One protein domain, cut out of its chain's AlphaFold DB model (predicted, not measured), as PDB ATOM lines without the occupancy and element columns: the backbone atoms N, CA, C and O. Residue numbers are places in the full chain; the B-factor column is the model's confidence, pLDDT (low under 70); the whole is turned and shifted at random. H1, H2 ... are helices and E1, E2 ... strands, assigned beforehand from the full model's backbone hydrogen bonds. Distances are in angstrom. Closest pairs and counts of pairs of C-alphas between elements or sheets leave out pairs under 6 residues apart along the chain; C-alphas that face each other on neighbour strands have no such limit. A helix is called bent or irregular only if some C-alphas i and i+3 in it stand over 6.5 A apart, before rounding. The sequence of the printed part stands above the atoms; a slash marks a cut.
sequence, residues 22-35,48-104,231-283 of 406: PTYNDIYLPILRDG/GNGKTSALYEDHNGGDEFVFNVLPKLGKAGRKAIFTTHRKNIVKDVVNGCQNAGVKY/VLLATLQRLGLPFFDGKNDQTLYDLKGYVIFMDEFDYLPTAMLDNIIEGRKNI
ATOM      1  N   PRO A  22     116.588 134.328 126.853       84.50
ATOM      2  CA  PRO A  22     116.880 135.395 127.799       84.50
ATOM      3  C   PRO A  22     118.291 135.948 127.567       84.50
ATOM      4  O   PRO A  22     119.260 135.191 127.479       84.50
ATOM      5  N   THR A  23     118.403 137.267 127.477       88.88
ATOM      6  CA  THR A  23     119.649 138.007 127.231       88.88
ATOM      7  C   THR A  23     119.877 139.058 128.313       88.88
ATOM      8  O   THR A  23     118.993 139.368 129.110       88.88
ATOM      9  N   TYR A  24     121.054 139.690 128.318       89.19
ATOM     10  CA  TYR A  24     121.295 140.840 129.194       89.19
ATOM     11  C   TYR A  24     120.459 142.075 128.828       89.19
ATOM     12  O   TYR A  24     120.270 142.930 129.693       89.19
ATOM     13  N   ASN A  25     119.894 142.163 127.615       88.12
ATOM     14  CA  ASN A  25     118.935 143.224 127.285       88.12
ATOM     15  C   ASN A  25     117.680 143.117 128.161       88.12
ATOM     16  O   ASN A  25     117.182 144.136 128.638       88.12
ATOM     17  N   ASP A  26     117.247 141.894 128.487       86.94
ATOM     18  CA  ASP A  26     116.108 141.647 129.380       86.94
ATOM     19  C   ASP A  26     116.408 142.025 130.849       86.94
ATOM     20  O   ASP A  26     115.497 142.091 131.669       86.94
ATOM     21  N   ILE A  27     117.672 142.326 131.185       88.31
ATOM     22  CA  ILE A  27     118.090 142.846 132.496       88.31
ATOM     23  C   ILE A  27     118.275 144.367 132.441       88.31
ATOM     24  O   ILE A  27     117.738 145.086 133.283       88.31
ATOM     25  N   TYR A  28     119.034 144.877 131.467       87.75
ATOM     26  CA  TYR A  28     119.345 146.307 131.381       87.75
ATOM     27  C   TYR A  28     118.123 147.163 131.051       87.75
ATOM     28  O   TYR A  28     117.940 148.222 131.649       87.75
ATOM     29  N   LEU A  29     117.306 146.742 130.082       87.31
ATOM     30  CA  LEU A  29     116.238 147.588 129.556       87.31
ATOM     31  C   LEU A  29     115.144 147.881 130.589       87.31
ATOM     32  O   LEU A  29     114.776 149.052 130.681       87.31
ATOM     33  N   PRO A  30     114.663 146.915 131.401       85.50
ATOM     34  CA  PRO A  30     113.736 147.221 132.489       85.50
ATOM     35  C   PRO A  30     114.319 148.228 133.482       85.50
ATOM     36  O   PRO A  30     113.691 149.242 133.751       85.50
ATOM     37  N   ILE A  31     115.572 148.045 133.922       83.06
ATOM     38  CA  ILE A  31     116.235 148.977 134.857       83.06
ATOM     39  C   ILE A  31     116.228 150.409 134.305       83.06
ATOM     40  O   ILE A  31     115.943 151.361 135.027       83.06
ATOM     41  N   LEU A  32     116.529 150.573 133.016       81.56
ATOM     42  CA  LEU A  32     116.581 151.888 132.380       81.56
ATOM     43  C   LEU A  32     115.188 152.487 132.118       81.56
ATOM     44  O   LEU A  32     115.051 153.711 132.122       81.56
ATOM     45  N   ARG A  33     114.171 151.652 131.873       80.38
ATOM     46  CA  ARG A  33     112.785 152.068 131.590       80.38
ATOM     47  C   ARG A  33     111.990 152.377 132.853       80.38
ATOM     48  O   ARG A  33     111.225 153.336 132.849       80.38
ATOM     49  N   ASP A  34     112.225 151.632 133.925       71.31
ATOM     50  CA  ASP A  34     111.473 151.706 135.182       71.31
ATOM     51  C   ASP A  34     111.928 152.870 136.086       71.31
ATOM     52  O   ASP A  34     111.624 152.905 137.277       71.31
ATOM     53  N   GLY A  35     112.652 153.849 135.530       60.03
ATOM     54  CA  GLY A  35     113.001 155.085 136.232       60.03
ATOM     55  C   GLY A  35     114.177 154.956 137.201       60.03
ATOM     56  O   GLY A  35     114.226 155.666 138.206       60.03
ATOM     57  N   GLY A  48     131.993 136.234 129.337       78.19
ATOM     58  CA  GLY A  48     131.619 135.674 128.031       78.19
ATOM     59  C   GLY A  48     130.115 135.568 127.749       78.19
ATOM     60  O   GLY A  48     129.748 135.325 126.609       78.19
ATOM     61  N   ASN A  49     129.233 135.842 128.716       80.25
ATOM     62  CA  ASN A  49     127.778 135.710 128.515       80.25
ATOM     63  C   ASN A  49     127.095 136.937 127.872       80.25
ATOM     64  O   ASN A  49     125.879 137.062 127.932       80.25
ATOM     65  N   GLY A  50     127.855 137.867 127.290       85.56
ATOM     66  CA  GLY A  50     127.284 139.003 126.558       85.56
ATOM     67  C   GLY A  50     126.859 140.215 127.398       85.56
ATOM     68  O   GLY A  50     126.098 141.047 126.918       85.56
ATOM     69  N   LYS A  51     127.373 140.365 128.631       88.62
ATOM     70  CA  LYS A  51     127.129 141.553 129.487       88.62
ATOM     71  C   LYS A  51     127.440 142.870 128.778       88.62
ATOM     72  O   LYS A  51     126.664 143.816 128.853       88.62
ATOM     73  N   THR A  52     128.602 142.920 128.135       90.56
ATOM     74  CA  THR A  52     129.135 144.125 127.495       90.56
ATOM     75  C   THR A  52     128.600 144.277 126.074       90.56
ATOM     76  O   THR A  52     128.316 145.394 125.656       90.56
ATOM     77  N   SER A  53     128.402 143.176 125.338       92.50
ATOM     78  CA  SER A  53     127.846 143.230 123.980       92.50
ATOM     79  C   SER A  53     126.372 143.616 123.951       92.50
ATOM     80  O   SER A  53     125.979 144.352 123.059       92.50
ATOM     81  N   ALA A  54     125.586 143.272 124.976       92.00
ATOM     82  CA  ALA A  54     124.213 143.768 125.141       92.00
ATOM     83  C   ALA A  54     124.104 145.309 125.138       92.00
ATOM     84  O   ALA A  54     123.040 145.875 124.897       92.00
ATOM     85  N   LEU A  55     125.211 146.027 125.368       93.75
ATOM     86  CA  LEU A  55     125.202 147.479 125.258       93.75
ATOM     87  C   LEU A  55     124.973 147.965 123.816       93.75
ATOM     88  O   LEU A  55     124.346 149.005 123.622       93.75
ATOM     89  N   TYR A  56     125.453 147.219 122.818       93.56
ATOM     90  CA  TYR A  56     125.468 147.608 121.403       93.56
ATOM     91  C   TYR A  56     124.893 146.546 120.449       93.56
ATOM     92  O   TYR A  56     124.932 146.748 119.242       93.56
ATOM     93  N   GLU A  57     124.382 145.425 120.954       93.19
ATOM     94  CA  GLU A  57     123.881 144.306 120.153       93.19
ATOM     95  C   GLU A  57     122.652 143.664 120.811       93.19
ATOM     96  O   GLU A  57     122.578 143.523 122.036       93.19
ATOM     97  N   ASP A  58     121.690 143.241 119.989       89.62
ATOM     98  CA  ASP A  58     120.608 142.352 120.403       89.62
ATOM     99  C   ASP A  58     120.898 140.915 119.958       89.62
ATOM    100  O   ASP A  58     120.898 140.592 118.771       89.62
ATOM    101  N   HIS A  59     121.108 140.029 120.933       86.62
ATOM    102  CA  HIS A  59     121.430 138.615 120.697       86.62
ATOM    103  C   HIS A  59     120.252 137.794 120.155       86.62
ATOM    104  O   HIS A  59     120.434 136.627 119.817       86.62
ATOM    105  N   ASN A  60     119.057 138.385 120.058       88.06
ATOM    106  CA  ASN A  60     117.913 137.798 119.359       88.06
ATOM    107  C   ASN A  60     117.699 138.397 117.953       88.06
ATOM    108  O   ASN A  60     116.676 138.126 117.329       88.06
ATOM    109  N   GLY A  61     118.647 139.191 117.435       80.62
ATOM    110  CA  GLY A  61     118.619 139.709 116.062       80.62
ATOM    111  C   GLY A  61     117.690 140.908 115.832       80.62
ATOM    112  O   GLY A  61     117.365 141.205 114.685       80.62
ATOM    113  N   GLY A  62     117.247 141.573 116.902       84.94
ATOM    114  CA  GLY A  62     116.485 142.819 116.835       84.94
ATOM    115  C   GLY A  62     117.356 144.078 116.905       84.94
ATOM    116  O   GLY A  62     118.582 144.032 116.868       84.94
ATOM    117  N   ASP A  63     116.694 145.226 117.062       84.06
ATOM    118  CA  ASP A  63     117.338 146.531 117.282       84.06
ATOM    119  C   ASP A  63     117.217 146.995 118.745       84.06
ATOM    120  O   ASP A  63     117.491 148.153 119.084       84.06
ATOM    121  N   GLU A  64     116.754 146.122 119.641       87.12
ATOM    122  CA  GLU A  64     116.420 146.477 121.017       87.12
ATOM    123  C   GLU A  64     117.604 146.237 121.965       87.12
ATOM    124  O   GLU A  64     117.619 145.316 122.777       87.12
ATOM    125  N   PHE A  65     118.607 147.112 121.880       91.56
ATOM    126  CA  PHE A  65     119.785 147.104 122.751       91.56
ATOM    127  C   PHE A  65     120.010 148.458 123.434       91.56
ATOM    128  O   PHE A  65     119.461 149.492 123.035       91.56
ATOM    129  N   VAL A  66     120.824 148.465 124.492       91.44
ATOM    130  CA  VAL A  66     120.907 149.582 125.451       91.44
ATOM    131  C   VAL A  66     121.217 150.924 124.786       91.44
ATOM    132  O   VAL A  66     120.477 151.890 124.985       91.44
ATOM    133  N   PHE A  67     122.273 151.007 123.972       93.25
ATOM    134  CA  PHE A  67     122.680 152.268 123.345       93.25
ATOM    135  C   PHE A  67     121.690 152.784 122.289       93.25
ATOM    136  O   PHE A  67     121.662 153.989 122.049       93.25
ATOM    137  N   ASN A  68     120.834 151.932 121.713       90.88
ATOM    138  CA  ASN A  68     119.760 152.368 120.809       90.88
ATOM    139  C   ASN A  68     118.492 152.813 121.558       90.88
ATOM    140  O   ASN A  68     117.695 153.606 121.049       90.88
ATOM    141  N   VAL A  69     118.277 152.301 122.771       89.06
ATOM    142  CA  VAL A  69     117.104 152.647 123.584       89.06
ATOM    143  C   VAL A  69     117.339 153.921 124.395       89.06
ATOM    144  O   VAL A  69     116.434 154.744 124.478       89.06
ATOM    145  N   LEU A  70     118.540 154.141 124.939       87.44
ATOM    146  CA  LEU A  70     118.858 155.292 125.802       87.44
ATOM    147  C   LEU A  70     118.431 156.676 125.271       87.44
ATOM    148  O   LEU A  70     117.843 157.436 126.049       87.44
ATOM    149  N   PRO A  71     118.638 157.029 123.986       86.00
ATOM    150  CA  PRO A  71     118.222 158.332 123.458       86.00
ATOM    151  C   PRO A  71     116.702 158.530 123.468       86.00
ATOM    152  O   PRO A  71     116.228 159.659 123.413       86.00
ATOM    153  N   LYS A  72     115.939 157.434 123.532       85.56
ATOM    154  CA  LYS A  72     114.471 157.409 123.523       85.56
ATOM    155  C   LYS A  72     113.884 157.466 124.941       85.56
ATOM    156  O   LYS A  72     112.667 157.498 125.091       85.56
ATOM    157  N   LEU A  73     114.728 157.447 125.980       79.75
ATOM    158  CA  LEU A  73     114.309 157.442 127.383       79.75
ATOM    159  C   LEU A  73     114.327 158.852 127.993       79.75
ATOM    160  O   LEU A  73     115.332 159.560 127.934       79.75
ATOM    161  N   GLY A  74     113.233 159.226 128.663       70.06
ATOM    162  CA  GLY A  74     113.056 160.539 129.296       70.06
ATOM    163  C   GLY A  74     112.706 161.665 128.310       70.06
ATOM    164  O   GLY A  74     112.693 161.473 127.099       70.06
ATOM    165  N   LYS A  75     112.413 162.870 128.825       57.81
ATOM    166  CA  LYS A  75     111.973 164.021 127.998       57.81
ATOM    167  C   LYS A  75     113.066 164.614 127.094       57.81
ATOM    168  O   LYS A  75     112.728 165.281 126.125       57.81
ATOM    169  N   ALA A  76     114.343 164.397 127.414       61.66
ATOM    170  CA  ALA A  76     115.488 164.950 126.681       61.66
ATOM    171  C   ALA A  76     116.416 163.876 126.072       61.66
ATOM    172  O   ALA A  76     117.442 164.224 125.494       61.66
ATOM    173  N   GLY A  77     116.074 162.586 126.206       69.00
ATOM    174  CA  GLY A  77     116.984 161.477 125.908       69.00
ATOM    175  C   GLY A  77     118.129 161.359 126.925       69.00
ATOM    176  O   GLY A  77     118.509 162.331 127.581       69.00
ATOM    177  N   ARG A  78     118.695 160.157 127.082       83.56
ATOM    178  CA  ARG A  78     119.880 159.931 127.928       83.56
ATOM    179  C   ARG A  78     121.116 159.664 127.079       83.56
ATOM    180  O   ARG A  78     121.050 158.944 126.085       83.56
ATOM    181  N   LYS A  79     122.257 160.190 127.527       90.44
ATOM    182  CA  LYS A  79     123.586 159.821 127.023       90.44
ATOM    183  C   LYS A  79     124.281 158.874 127.997       90.44
ATOM    184  O   LYS A  79     124.062 158.947 129.210       90.44
ATOM    185  N   ALA A  80     125.124 158.002 127.458       92.44
ATOM    186  CA  ALA A  80     125.872 157.016 128.224       92.44
ATOM    187  C   ALA A  80     127.372 157.286 128.233       92.44
ATOM    188  O   ALA A  80     127.934 157.888 127.318       92.44
ATOM    189  N   ILE A  81     128.024 156.763 129.261       93.44
ATOM    190  CA  ILE A  81     129.471 156.658 129.371       93.44
ATOM    191  C   ILE A  81     129.791 155.186 129.592       93.44
ATOM    192  O   ILE A  81     129.234 154.567 130.491       93.44
ATOM    193  N   PHE A  82     130.688 154.621 128.795       94.62
ATOM    194  CA  PHE A  82     131.248 153.296 129.033       94.62
ATOM    195  C   PHE A  82     132.702 153.430 129.471       94.62
ATOM    196  O   PHE A  82     133.499 154.115 128.816       94.62
ATOM    197  N   THR A  83     133.050 152.752 130.563       90.75
ATOM    198  CA  THR A  83     134.403 152.757 131.108       90.75
ATOM    199  C   THR A  83     134.849 151.402 131.634       90.75
ATOM    200  O   THR A  83     134.066 150.585 132.113       90.75
ATOM    201  N   THR A  84     136.154 151.181 131.541       87.69
ATOM    202  CA  THR A  84     136.863 149.991 132.020       87.69
ATOM    203  C   THR A  84     138.352 150.323 132.163       87.69
ATOM    204  O   THR A  84     138.831 151.337 131.641       87.69
ATOM    205  N   HIS A  85     139.134 149.496 132.850       81.75
ATOM    206  CA  HIS A  85     140.588 149.673 132.888       81.75
ATOM    207  C   HIS A  85     141.282 149.182 131.614       81.75
ATOM    208  O   HIS A  85     142.369 149.662 131.269       81.75
ATOM    209  N   ARG A  86     140.671 148.248 130.879       81.56
ATOM    210  CA  ARG A  86     141.330 147.578 129.755       81.56
ATOM    211  C   ARG A  86     141.056 148.258 128.426       81.56
ATOM    212  O   ARG A  86     139.943 148.277 127.911       81.56
ATOM    213  N   LYS A  87     142.137 148.701 127.781       85.94
ATOM    214  CA  LYS A  87     142.093 149.290 126.432       85.94
ATOM    215  C   LYS A  87     141.472 148.365 125.379       85.94
ATOM    216  O   LYS A  87     140.891 148.871 124.429       85.94
ATOM    217  N   ASN A  88     141.619 147.045 125.514       86.19
ATOM    218  CA  ASN A  88     141.071 146.097 124.538       86.19
ATOM    219  C   ASN A  88     139.543 146.053 124.595       86.19
ATOM    220  O   ASN A  88     138.921 146.172 123.553       86.19
ATOM    221  N   ILE A  89     138.951 146.046 125.792       90.06
ATOM    222  CA  ILE A  89     137.493 146.085 125.943       90.06
ATOM    223  C   ILE A  89     136.931 147.391 125.360       90.06
ATOM    224  O   ILE A  89     135.961 147.362 124.613       90.06
ATOM    225  N   VAL A  90     137.580 148.540 125.604       91.62
ATOM    226  CA  VAL A  90     137.174 149.808 124.962       91.62
ATOM    227  C   VAL A  90     137.209 149.700 123.433       91.62
ATOM    228  O   VAL A  90     136.301 150.195 122.774       91.62
ATOM    229  N   LYS A  91     138.229 149.052 122.852       91.19
ATOM    230  CA  LYS A  91     138.300 148.823 121.397       91.19
ATOM    231  C   LYS A  91     137.180 147.907 120.904       91.19
ATOM    232  O   LYS A  91     136.614 148.189 119.855       91.19
ATOM    233  N   ASP A  92     136.850 146.863 121.654       92.19
ATOM    234  CA  ASP A  92     135.774 145.937 121.296       92.19
ATOM    235  C   ASP A  92     134.419 146.655 121.299       92.19
ATOM    236  O   ASP A  92     133.660 146.529 120.342       92.19
ATOM    237  N   VAL A  93     134.156 147.507 122.298       94.69
ATOM    238  CA  VAL A  93     132.949 148.351 122.336       94.69
ATOM    239  C   VAL A  93     132.946 149.391 121.214       94.69
ATOM    240  O   VAL A  93     131.907 149.619 120.607       94.69
ATOM    241  N   VAL A  94     134.094 149.997 120.886       94.81
ATOM    242  CA  VAL A  94     134.221 150.896 119.723       94.81
ATOM    243  C   VAL A  94     133.800 150.177 118.437       94.81
ATOM    244  O   VAL A  94     132.983 150.710 117.690       94.81
ATOM    245  N   ASN A  95     134.322 148.973 118.193       95.25
ATOM    246  CA  ASN A  95     133.980 148.181 117.010       95.25
ATOM    247  C   ASN A  95     132.503 147.761 117.024       95.25
ATOM    248  O   ASN A  95     131.831 147.842 115.999       95.25
ATOM    249  N   GLY A  96     131.981 147.374 118.192       94.75
ATOM    250  CA  GLY A  96     130.568 147.060 118.394       94.75
ATOM    251  C   GLY A  96     129.655 148.227 118.022       94.75
ATOM    252  O   GLY A  96     128.750 148.069 117.208       94.75
ATOM    253  N   CYS A  97     129.953 149.429 118.523       95.12
ATOM    254  CA  CYS A  97     129.217 150.639 118.166       95.12
ATOM    255  C   CYS A  97     129.290 150.948 116.663       95.12
ATOM    256  O   CYS A  97     128.278 151.321 116.076       95.12
ATOM    257  N   GLN A  98     130.458 150.781 116.028       94.75
ATOM    258  CA  GLN A  98     130.607 150.980 114.580       94.75
ATOM    259  C   GLN A  98     129.724 150.020 113.778       94.75
ATOM    260  O   GLN A  98     129.008 150.465 112.884       94.75
ATOM    261  N   ASN A  99     129.745 148.730 114.123       93.69
ATOM    262  CA  ASN A  99     128.958 147.700 113.446       93.69
ATOM    263  C   ASN A  99     127.451 147.912 113.637       93.69
ATOM    264  O   ASN A  99     126.682 147.727 112.699       93.69
ATOM    265  N   ALA A 100     127.043 148.354 114.827       92.00
ATOM    266  CA  ALA A 100     125.649 148.630 115.166       92.00
ATOM    267  C   ALA A 100     125.155 150.016 114.704       92.00
ATOM    268  O   ALA A 100     124.017 150.391 114.979       92.00
ATOM    269  N   GLY A 101     126.004 150.826 114.059       92.62
ATOM    270  CA  GLY A 101     125.651 152.189 113.641       92.62
ATOM    271  C   GLY A 101     125.424 153.174 114.798       92.62
ATOM    272  O   GLY A 101     124.901 154.271 114.583       92.62
ATOM    273  N   VAL A 102     125.834 152.823 116.019       93.31
ATOM    274  CA  VAL A 102     125.736 153.683 117.203       93.31
ATOM    275  C   VAL A 102     126.763 154.801 117.093       93.31
ATOM    276  O   VAL A 102     127.957 154.562 116.925       93.31
ATOM    277  N   LYS A 103     126.317 156.050 117.229       94.31
ATOM    278  CA  LYS A 103     127.203 157.217 117.278       94.31
ATOM    279  C   LYS A 103     127.856 157.333 118.654       94.31
ATOM    280  O   LYS A 103     127.178 157.334 119.685       94.31
ATOM    281  N   TYR A 104     129.179 157.439 118.662       95.44
ATOM    282  CA  TYR A 104     129.981 157.465 119.875       95.44
ATOM    283  C   TYR A 104     131.170 158.419 119.747       95.44
ATOM    284  O   TYR A 104     131.704 158.664 118.665       95.44
ATOM    285  N   VAL A 231     127.096 158.096 123.120       95.25
ATOM    286  CA  VAL A 231     127.978 157.351 124.027       95.25
ATOM    287  C   VAL A 231     129.378 157.954 124.084       95.25
ATOM    288  O   VAL A 231     130.002 158.185 123.051       95.25
ATOM    289  N   LEU A 232     129.907 158.145 125.291       95.94
ATOM    290  CA  LEU A 232     131.318 158.423 125.544       95.94
ATOM    291  C   LEU A 232     132.038 157.129 125.940       95.94
ATOM    292  O   LEU A 232     131.676 156.490 126.922       95.94
ATOM    293  N   LEU A 233     133.083 156.756 125.209       96.19
ATOM    294  CA  LEU A 233     133.899 155.569 125.465       96.19
ATOM    295  C   LEU A 233     135.273 155.999 125.977       96.19
ATOM    296  O   LEU A 233     135.946 156.810 125.335       96.19
ATOM    297  N   ALA A 234     135.709 155.464 127.113       92.38
ATOM    298  CA  ALA A 234     136.989 155.830 127.711       92.38
ATOM    299  C   ALA A 234     137.552 154.708 128.588       92.38
ATOM    300  O   ALA A 234     136.826 153.829 129.037       92.38
ATOM    301  N   THR A 235     138.854 154.752 128.878       87.75
ATOM    302  CA  THR A 235     139.381 154.003 130.026       87.75
ATOM    303  C   THR A 235     139.149 154.786 131.317       87.75
ATOM    304  O   THR A 235     139.140 156.022 131.285       87.75
ATOM    305  N   LEU A 236     139.072 154.106 132.469       81.94
ATOM    306  CA  LEU A 236     138.934 154.801 133.757       81.94
ATOM    307  C   LEU A 236     140.105 155.765 133.994       81.94
ATOM    308  O   LEU A 236     139.894 156.911 134.375       81.94
ATOM    309  N   GLN A 237     141.329 155.346 133.657       79.38
ATOM    310  CA  GLN A 237     142.512 156.207 133.736       79.38
ATOM    311  C   GLN A 237     142.339 157.512 132.945       79.38
ATOM    312  O   GLN A 237     142.826 158.559 133.365       79.38
ATOM    313  N   ARG A 238     141.669 157.475 131.784       84.62
ATOM    314  CA  ARG A 238     141.436 158.691 131.004       84.62
ATOM    315  C   ARG A 238     140.321 159.544 131.600       84.62
ATOM    316  O   ARG A 238     140.484 160.762 131.586       84.62
ATOM    317  N   LEU A 239     139.243 158.943 132.107       82.12
ATOM    318  CA  LEU A 239     138.160 159.672 132.786       82.12
ATOM    319  C   LEU A 239     138.612 160.335 134.091       82.12
ATOM    320  O   LEU A 239     138.071 161.372 134.459       82.12
ATOM    321  N   GLY A 240     139.620 159.771 134.760       68.25
ATOM    322  CA  GLY A 240     140.242 160.369 135.940       68.25
ATOM    323  C   GLY A 240     141.047 161.643 135.658       68.25
ATOM    324  O   GLY A 240     141.295 162.440 136.557       68.25
ATOM    325  N   LEU A 241     141.432 161.878 134.400       73.75
ATOM    326  CA  LEU A 241     142.139 163.089 133.988       73.75
ATOM    327  C   LEU A 241     141.160 164.126 133.425       73.75
ATOM    328  O   LEU A 241     140.238 163.742 132.704       73.75
ATOM    329  N   PRO A 242     141.403 165.439 133.605       77.88
ATOM    330  CA  PRO A 242     140.531 166.464 133.044       77.88
ATOM    331  C   PRO A 242     140.335 166.341 131.522       77.88
ATOM    332  O   PRO A 242     141.244 165.950 130.773       77.88
ATOM    333  N   PHE A 243     139.141 166.678 131.045       86.50
ATOM    334  CA  PHE A 243     138.799 166.727 129.622       86.50
ATOM    335  C   PHE A 243     138.002 167.992 129.305       86.50
ATOM    336  O   PHE A 243     137.169 168.433 130.084       86.50
ATOM    337  N   PHE A 244     138.303 168.620 128.175       90.31
ATOM    338  CA  PHE A 244     137.813 169.957 127.855       90.31
ATOM    339  C   PHE A 244     136.487 169.907 127.091       90.31
ATOM    340  O   PHE A 244     136.377 169.173 126.111       90.31
ATOM    341  N   ASP A 245     135.506 170.706 127.515       91.81
ATOM    342  CA  ASP A 245     134.158 170.747 126.926       91.81
ATOM    343  C   ASP A 245     133.903 171.932 125.977       91.81
ATOM    344  O   ASP A 245     132.764 172.187 125.584       91.81
ATOM    345  N   GLY A 246     134.956 172.681 125.641       91.38
ATOM    346  CA  GLY A 246     134.878 173.917 124.860       91.38
ATOM    347  C   GLY A 246     134.920 175.181 125.721       91.38
ATOM    348  O   GLY A 246     135.409 176.209 125.266       91.38
ATOM    349  N   LYS A 247     134.528 175.102 126.998       88.75
ATOM    350  CA  LYS A 247     134.523 176.236 127.935       88.75
ATOM    351  C   LYS A 247     135.399 175.979 129.158       88.75
ATOM    352  O   LYS A 247     136.305 176.758 129.457       88.75
ATOM    353  N   ASN A 248     135.174 174.863 129.837       83.88
ATOM    354  CA  ASN A 248     135.815 174.465 131.078       83.88
ATOM    355  C   ASN A 248     136.436 173.071 130.961       83.88
ATOM    356  O   ASN A 248     136.052 172.236 130.144       83.88
ATOM    357  N   ASP A 249     137.421 172.816 131.812       84.06
ATOM    358  CA  ASP A 249     137.895 171.455 132.019       84.06
ATOM    359  C   ASP A 249     136.883 170.742 132.917       84.06
ATOM    360  O   ASP A 249     136.529 171.253 133.976       84.06
ATOM    361  N   GLN A 250     136.380 169.609 132.451       83.06
ATOM    362  CA  GLN A 250     135.463 168.740 133.170       83.06
ATOM    363  C   GLN A 250     136.250 167.634 133.864       83.06
ATOM    364  O   GLN A 250     137.296 167.179 133.383       83.06
ATOM    365  N   THR A 251     135.717 167.201 134.992       77.12
ATOM    366  CA  THR A 251     136.208 166.095 135.802       77.12
ATOM    367  C   THR A 251     135.173 164.980 135.844       77.12
ATOM    368  O   THR A 251     134.036 165.137 135.403       77.12
ATOM    369  N   LEU A 252     135.547 163.849 136.431       70.81
ATOM    370  CA  LEU A 252     134.633 162.737 136.668       70.81
ATOM    371  C   LEU A 252     133.393 163.139 137.487       70.81
ATOM    372  O   LEU A 252     132.306 162.626 137.241       70.81
ATOM    373  N   TYR A 253     133.528 164.096 138.413       69.31
ATOM    374  CA  TYR A 253     132.402 164.630 139.187       69.31
ATOM    375  C   TYR A 253     131.389 165.384 138.310       69.31
ATOM    376  O   TYR A 253     130.181 165.332 138.553       69.31
ATOM    377  N   ASP A 254     131.870 166.056 137.265       75.75
ATOM    378  CA  ASP A 254     131.032 166.818 136.335       75.75
ATOM    379  C   ASP A 254     130.247 165.908 135.375       75.75
ATOM    380  O   ASP A 254     129.384 166.382 134.639       75.75
ATOM    381  N   LEU A 255     130.496 164.591 135.414       78.06
ATOM    382  CA  LEU A 255     129.731 163.577 134.683       78.06
ATOM    383  C   LEU A 255     128.453 163.136 135.416       78.06
ATOM    384  O   LEU A 255     127.790 162.185 134.994       78.06
ATOM    385  N   LYS A 256     128.077 163.818 136.505       73.31
ATOM    386  CA  LYS A 256     126.774 163.619 137.145       73.31
ATOM    387  C   LYS A 256     125.638 163.831 136.133       73.31
ATOM    388  O   LYS A 256     125.639 164.805 135.384       73.31
ATOM    389  N   GLY A 257     124.666 162.921 136.123       75.75
ATOM    390  CA  GLY A 257     123.514 162.961 135.214       75.75
ATOM    391  C   GLY A 257     123.645 162.108 133.944       75.75
ATOM    392  O   GLY A 257     122.665 161.978 133.217       75.75
ATOM    393  N   TYR A 258     124.802 161.487 133.690       84.25
ATOM    394  CA  TYR A 258     124.946 160.469 132.640       84.25
ATOM    395  C   TYR A 258     124.743 159.051 133.186       84.25
ATOM    396  O   TYR A 258     125.010 158.779 134.356       84.25
ATOM    397  N   VAL A 259     124.330 158.123 132.316       86.50
ATOM    398  CA  VAL A 259     124.312 156.690 132.643       86.50
ATOM    399  C   VAL A 259     125.718 156.128 132.450       86.50
ATOM    400  O   VAL A 259     126.235 156.146 131.334       86.50
ATOM    401  N   ILE A 260     126.349 155.638 133.519       86.38
ATOM    402  CA  ILE A 260     127.731 155.140 133.478       86.38
ATOM    403  C   ILE A 260     127.737 153.611 133.567       86.38
ATOM    404  O   ILE A 260     127.367 153.037 134.588       86.38
ATOM    405  N   PHE A 261     128.198 152.958 132.502       88.00
ATOM    406  CA  PHE A 261     128.457 151.524 132.446       88.00
ATOM    407  C   PHE A 261     129.921 151.252 132.784       88.00
ATOM    408  O   PHE A 261     130.828 151.804 132.156       88.00
ATOM    409  N   MET A 262     130.137 150.391 133.774       83.75
ATOM    410  CA  MET A 262     131.455 150.011 134.273       83.75
ATOM    411  C   MET A 262     131.659 148.511 134.083       83.75
ATOM    412  O   MET A 262     130.890 147.721 134.629       83.75
ATOM    413  N   ASP A 263     132.684 148.122 133.326       82.12
ATOM    414  CA  ASP A 263     133.039 146.715 133.106       82.12
ATOM    415  C   ASP A 263     134.345 146.360 133.826       82.12
ATOM    416  O   ASP A 263     135.338 147.064 133.642       82.12
ATOM    417  N   GLU A 264     134.352 145.242 134.565       70.31
ATOM    418  CA  GLU A 264     135.382 144.788 135.531       70.31
ATOM    419  C   GLU A 264     135.266 145.424 136.937       70.31
ATOM    420  O   GLU A 264     136.104 146.207 137.380       70.31
ATOM    421  N   PHE A 265     134.186 145.071 137.647       57.41
ATOM    422  CA  PHE A 265     133.725 145.731 138.876       57.41
ATOM    423  C   PHE A 265     134.672 145.664 140.088       57.41
ATOM    424  O   PHE A 265     134.659 146.597 140.881       57.41
ATOM    425  N   ASP A 266     135.503 144.630 140.246       57.34
ATOM    426  CA  ASP A 266     136.149 144.338 141.543       57.34
ATOM    427  C   ASP A 266     137.074 145.457 142.075       57.34
ATOM    428  O   ASP A 266     137.375 145.501 143.264       57.34
ATOM    429  N   TYR A 267     137.512 146.376 141.211       60.59
ATOM    430  CA  TYR A 267     138.448 147.457 141.539       60.59
ATOM    431  C   TYR A 267     138.037 148.833 140.983       60.59
ATOM    432  O   TYR A 267     138.588 149.861 141.385       60.59
ATOM    433  N   LEU A 268     137.046 148.878 140.087       58.66
ATOM    434  CA  LEU A 268     136.605 150.103 139.418       58.66
ATOM    435  C   LEU A 268     135.957 151.143 140.345       58.66
ATOM    436  O   LEU A 268     136.296 152.315 140.198       58.66
ATOM    437  N   PRO A 269     135.055 150.786 141.281       55.28
ATOM    438  CA  PRO A 269     134.413 151.762 142.159       55.28
ATOM    439  C   PRO A 269     135.417 152.486 143.044       55.28
ATOM    440  O   PRO A 269     135.393 153.711 143.100       55.28
ATOM    441  N   THR A 270     136.336 151.748 143.672       55.41
ATOM    442  CA  THR A 270     137.394 152.327 144.506       55.41
ATOM    443  C   THR A 270     138.288 153.241 143.679       55.41
ATOM    444  O   THR A 270     138.462 154.400 144.032       55.41
ATOM    445  N   ALA A 271     138.750 152.791 142.507       58.72
ATOM    446  CA  ALA A 271     139.558 153.630 141.627       58.72
ATOM    447  C   ALA A 271     138.791 154.868 141.113       58.72
ATOM    448  O   ALA A 271     139.380 155.928 140.893       58.72
ATOM    449  N   MET A 272     137.481 154.765 140.890       61.06
ATOM    450  CA  MET A 272     136.633 155.885 140.479       61.06
ATOM    451  C   MET A 272     136.486 156.902 141.619       61.06
ATOM    452  O   MET A 272     136.637 158.100 141.375       61.06
ATOM    453  N   LEU A 273     136.262 156.431 142.849       56.59
ATOM    454  CA  LEU A 273     136.240 157.252 144.060       56.59
ATOM    455  C   LEU A 273     137.584 157.946 144.280       56.59
ATOM    456  O   LEU A 273     137.595 159.165 144.442       56.59
ATOM    457  N   ASP A 274     138.699 157.224 144.155       56.03
ATOM    458  CA  ASP A 274     140.041 157.801 144.227       56.03
ATOM    459  C   ASP A 274     140.177 158.950 143.229       56.03
ATOM    460  O   ASP A 274     140.505 160.063 143.621       56.03
ATOM    461  N   ASN A 275     139.831 158.747 141.954       57.12
ATOM    462  CA  ASN A 275     139.912 159.803 140.939       57.12
ATOM    463  C   ASN A 275     138.994 161.007 141.234       57.12
ATOM    464  O   ASN A 275     139.369 162.147 140.950       57.12
ATOM    465  N   ILE A 276     137.804 160.783 141.803       56.38
ATOM    466  CA  ILE A 276     136.910 161.867 142.243       56.38
ATOM    467  C   ILE A 276     137.567 162.660 143.378       56.38
ATOM    468  O   ILE A 276     137.591 163.893 143.330       56.38
ATOM    469  N   ILE A 277     138.140 161.967 144.363       50.09
ATOM    470  CA  ILE A 277     138.846 162.564 145.499       50.09
ATOM    471  C   ILE A 277     140.104 163.301 145.018       50.09
ATOM    472  O   ILE A 277     140.329 164.443 145.408       50.09
ATOM    473  N   GLU A 278     140.895 162.716 144.116       50.75
ATOM    474  CA  GLU A 278     142.105 163.312 143.543       50.75
ATOM    475  C   GLU A 278     141.815 164.560 142.714       50.75
ATOM    476  O   GLU A 278     142.474 165.584 142.898       50.75
ATOM    477  N   GLY A 279     140.792 164.523 141.856       46.59
ATOM    478  CA  GLY A 279     140.317 165.705 141.135       46.59
ATOM    479  C   GLY A 279     139.890 166.828 142.086       46.59
ATOM    480  O   GLY A 279     140.044 168.013 141.775       46.59
ATOM    481  N   ARG A 280     139.434 166.454 143.287       44.81
ATOM    482  CA  ARG A 280     139.108 167.360 144.387       44.81
ATOM    483  C   ARG A 280     140.245 167.637 145.372       44.81
ATOM    484  O   ARG A 280     140.048 168.522 146.195       44.81
ATOM    485  N   LYS A 281     141.447 167.047 145.261       37.88
ATOM    486  CA  LYS A 281     142.629 167.400 146.095       37.88
ATOM    487  C   LYS A 281     143.038 168.880 145.963       37.88
ATOM    488  O   LYS A 281     143.839 169.379 146.751       37.88
ATOM    489  N   ASN A 282     142.464 169.616 145.005       38.69
ATOM    490  CA  ASN A 282     142.536 171.079 144.934       38.69
ATOM    491  C   ASN A 282     141.691 171.810 146.000       38.69
ATOM    492  O   ASN A 282     141.901 173.000 146.230       38.69
ATOM    493  N   ILE A 283     140.804 171.115 146.714       42.09
ATOM    494  CA  ILE A 283     140.267 171.530 148.012       42.09
ATOM    495  C   ILE A 283     141.254 171.009 149.057       42.09
ATOM    496  O   ILE A 283     141.072 169.961 149.670       42.09
TER     497      ILE A 283
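This is residues 22 to 35, 48 to 104 and 231 to 283 of the 406 residues of an uncharacterized protein of Beggiatoa sp. 4572_84 (UniProt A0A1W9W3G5). A small sheet of three parallel strands, E2 E1 E3, lies in the middle, with the long helix H3 over one face and H4, H5 and H6 toward the opposite side. H1 and H2 lie side by side, and of the two H2 comes near the sheet, its Phe 67 close to Ala 80 and Val 231, the first residues of E1 and E2, while H1 is apart from the three strands. The printed part has 124 residues, in chain order H1 H2 E1 H3 E2 H4 H5 E3 H6, a mixed class. It is compact, with a radius of gyration of the C-alphas of 15.1 A and spans of 49 by 34 by 26 A.

H1 is residues 25 to 33, beginning at C-alpha 25 (118.935, 143.224, 127.285), and H2 is 66 to 72, only just irregular: C-alphas 68 and 71 are 6.7 A apart. E1, 80 to 84, is 13.6 A long, and H3, 87 to 99, 18.5 A. E2 is 231 to 235, H4 236 to 239, H5 252 to 255 and E3 259 to 262. H6, 268 to 280, is 18.1 A long and ends at C-alpha 280 (139.108, 167.360, 144.387).

E1 is parallel to E2 at 17 degrees, with N 232 and O 80 2.8 A apart, and to E3 at 16 degrees, with N 81 and O 259 2.8 A apart. E2, H4 H5, E3 is a split strand-helix-strand unit, two parallel strands with E1 between them, its crossover right-handed. H3 is over E2 and E1, height 9.7 A, closest C-alphas Lys 87 and Thr 235 at 6.5 A; H4 is on the opposite face. H6 touches H5, closest C-alphas Leu 252 and Ile 276 at 6.1 A, with residues 275 to 279 alone. H1 touches H2, closest C-alphas Leu 29 and Val 66 at 6.5 A, at a shallow tilt of 26 degrees, the same way; H2 only grazes the sheet. Every O i to N i+4 pair is within hydrogen-bond range in H3 and H6, 3 of 5 in H1, and 1 of 3 in H2, beside 2 of 4 O i to N i+3 pairs; H4 and H5 are too short for such a pair.

The C-alphas farthest apart, those of Gly 61 and Ile 283, are 50.0 A apart. Residues 36 to 47 and 105 to 230 are not printed, with C-alpha gaps of 28.1 A and 4.6 A. The link from H4 to H5 is long. Confidence is under 70 at 25 residues, among them 265 to 283.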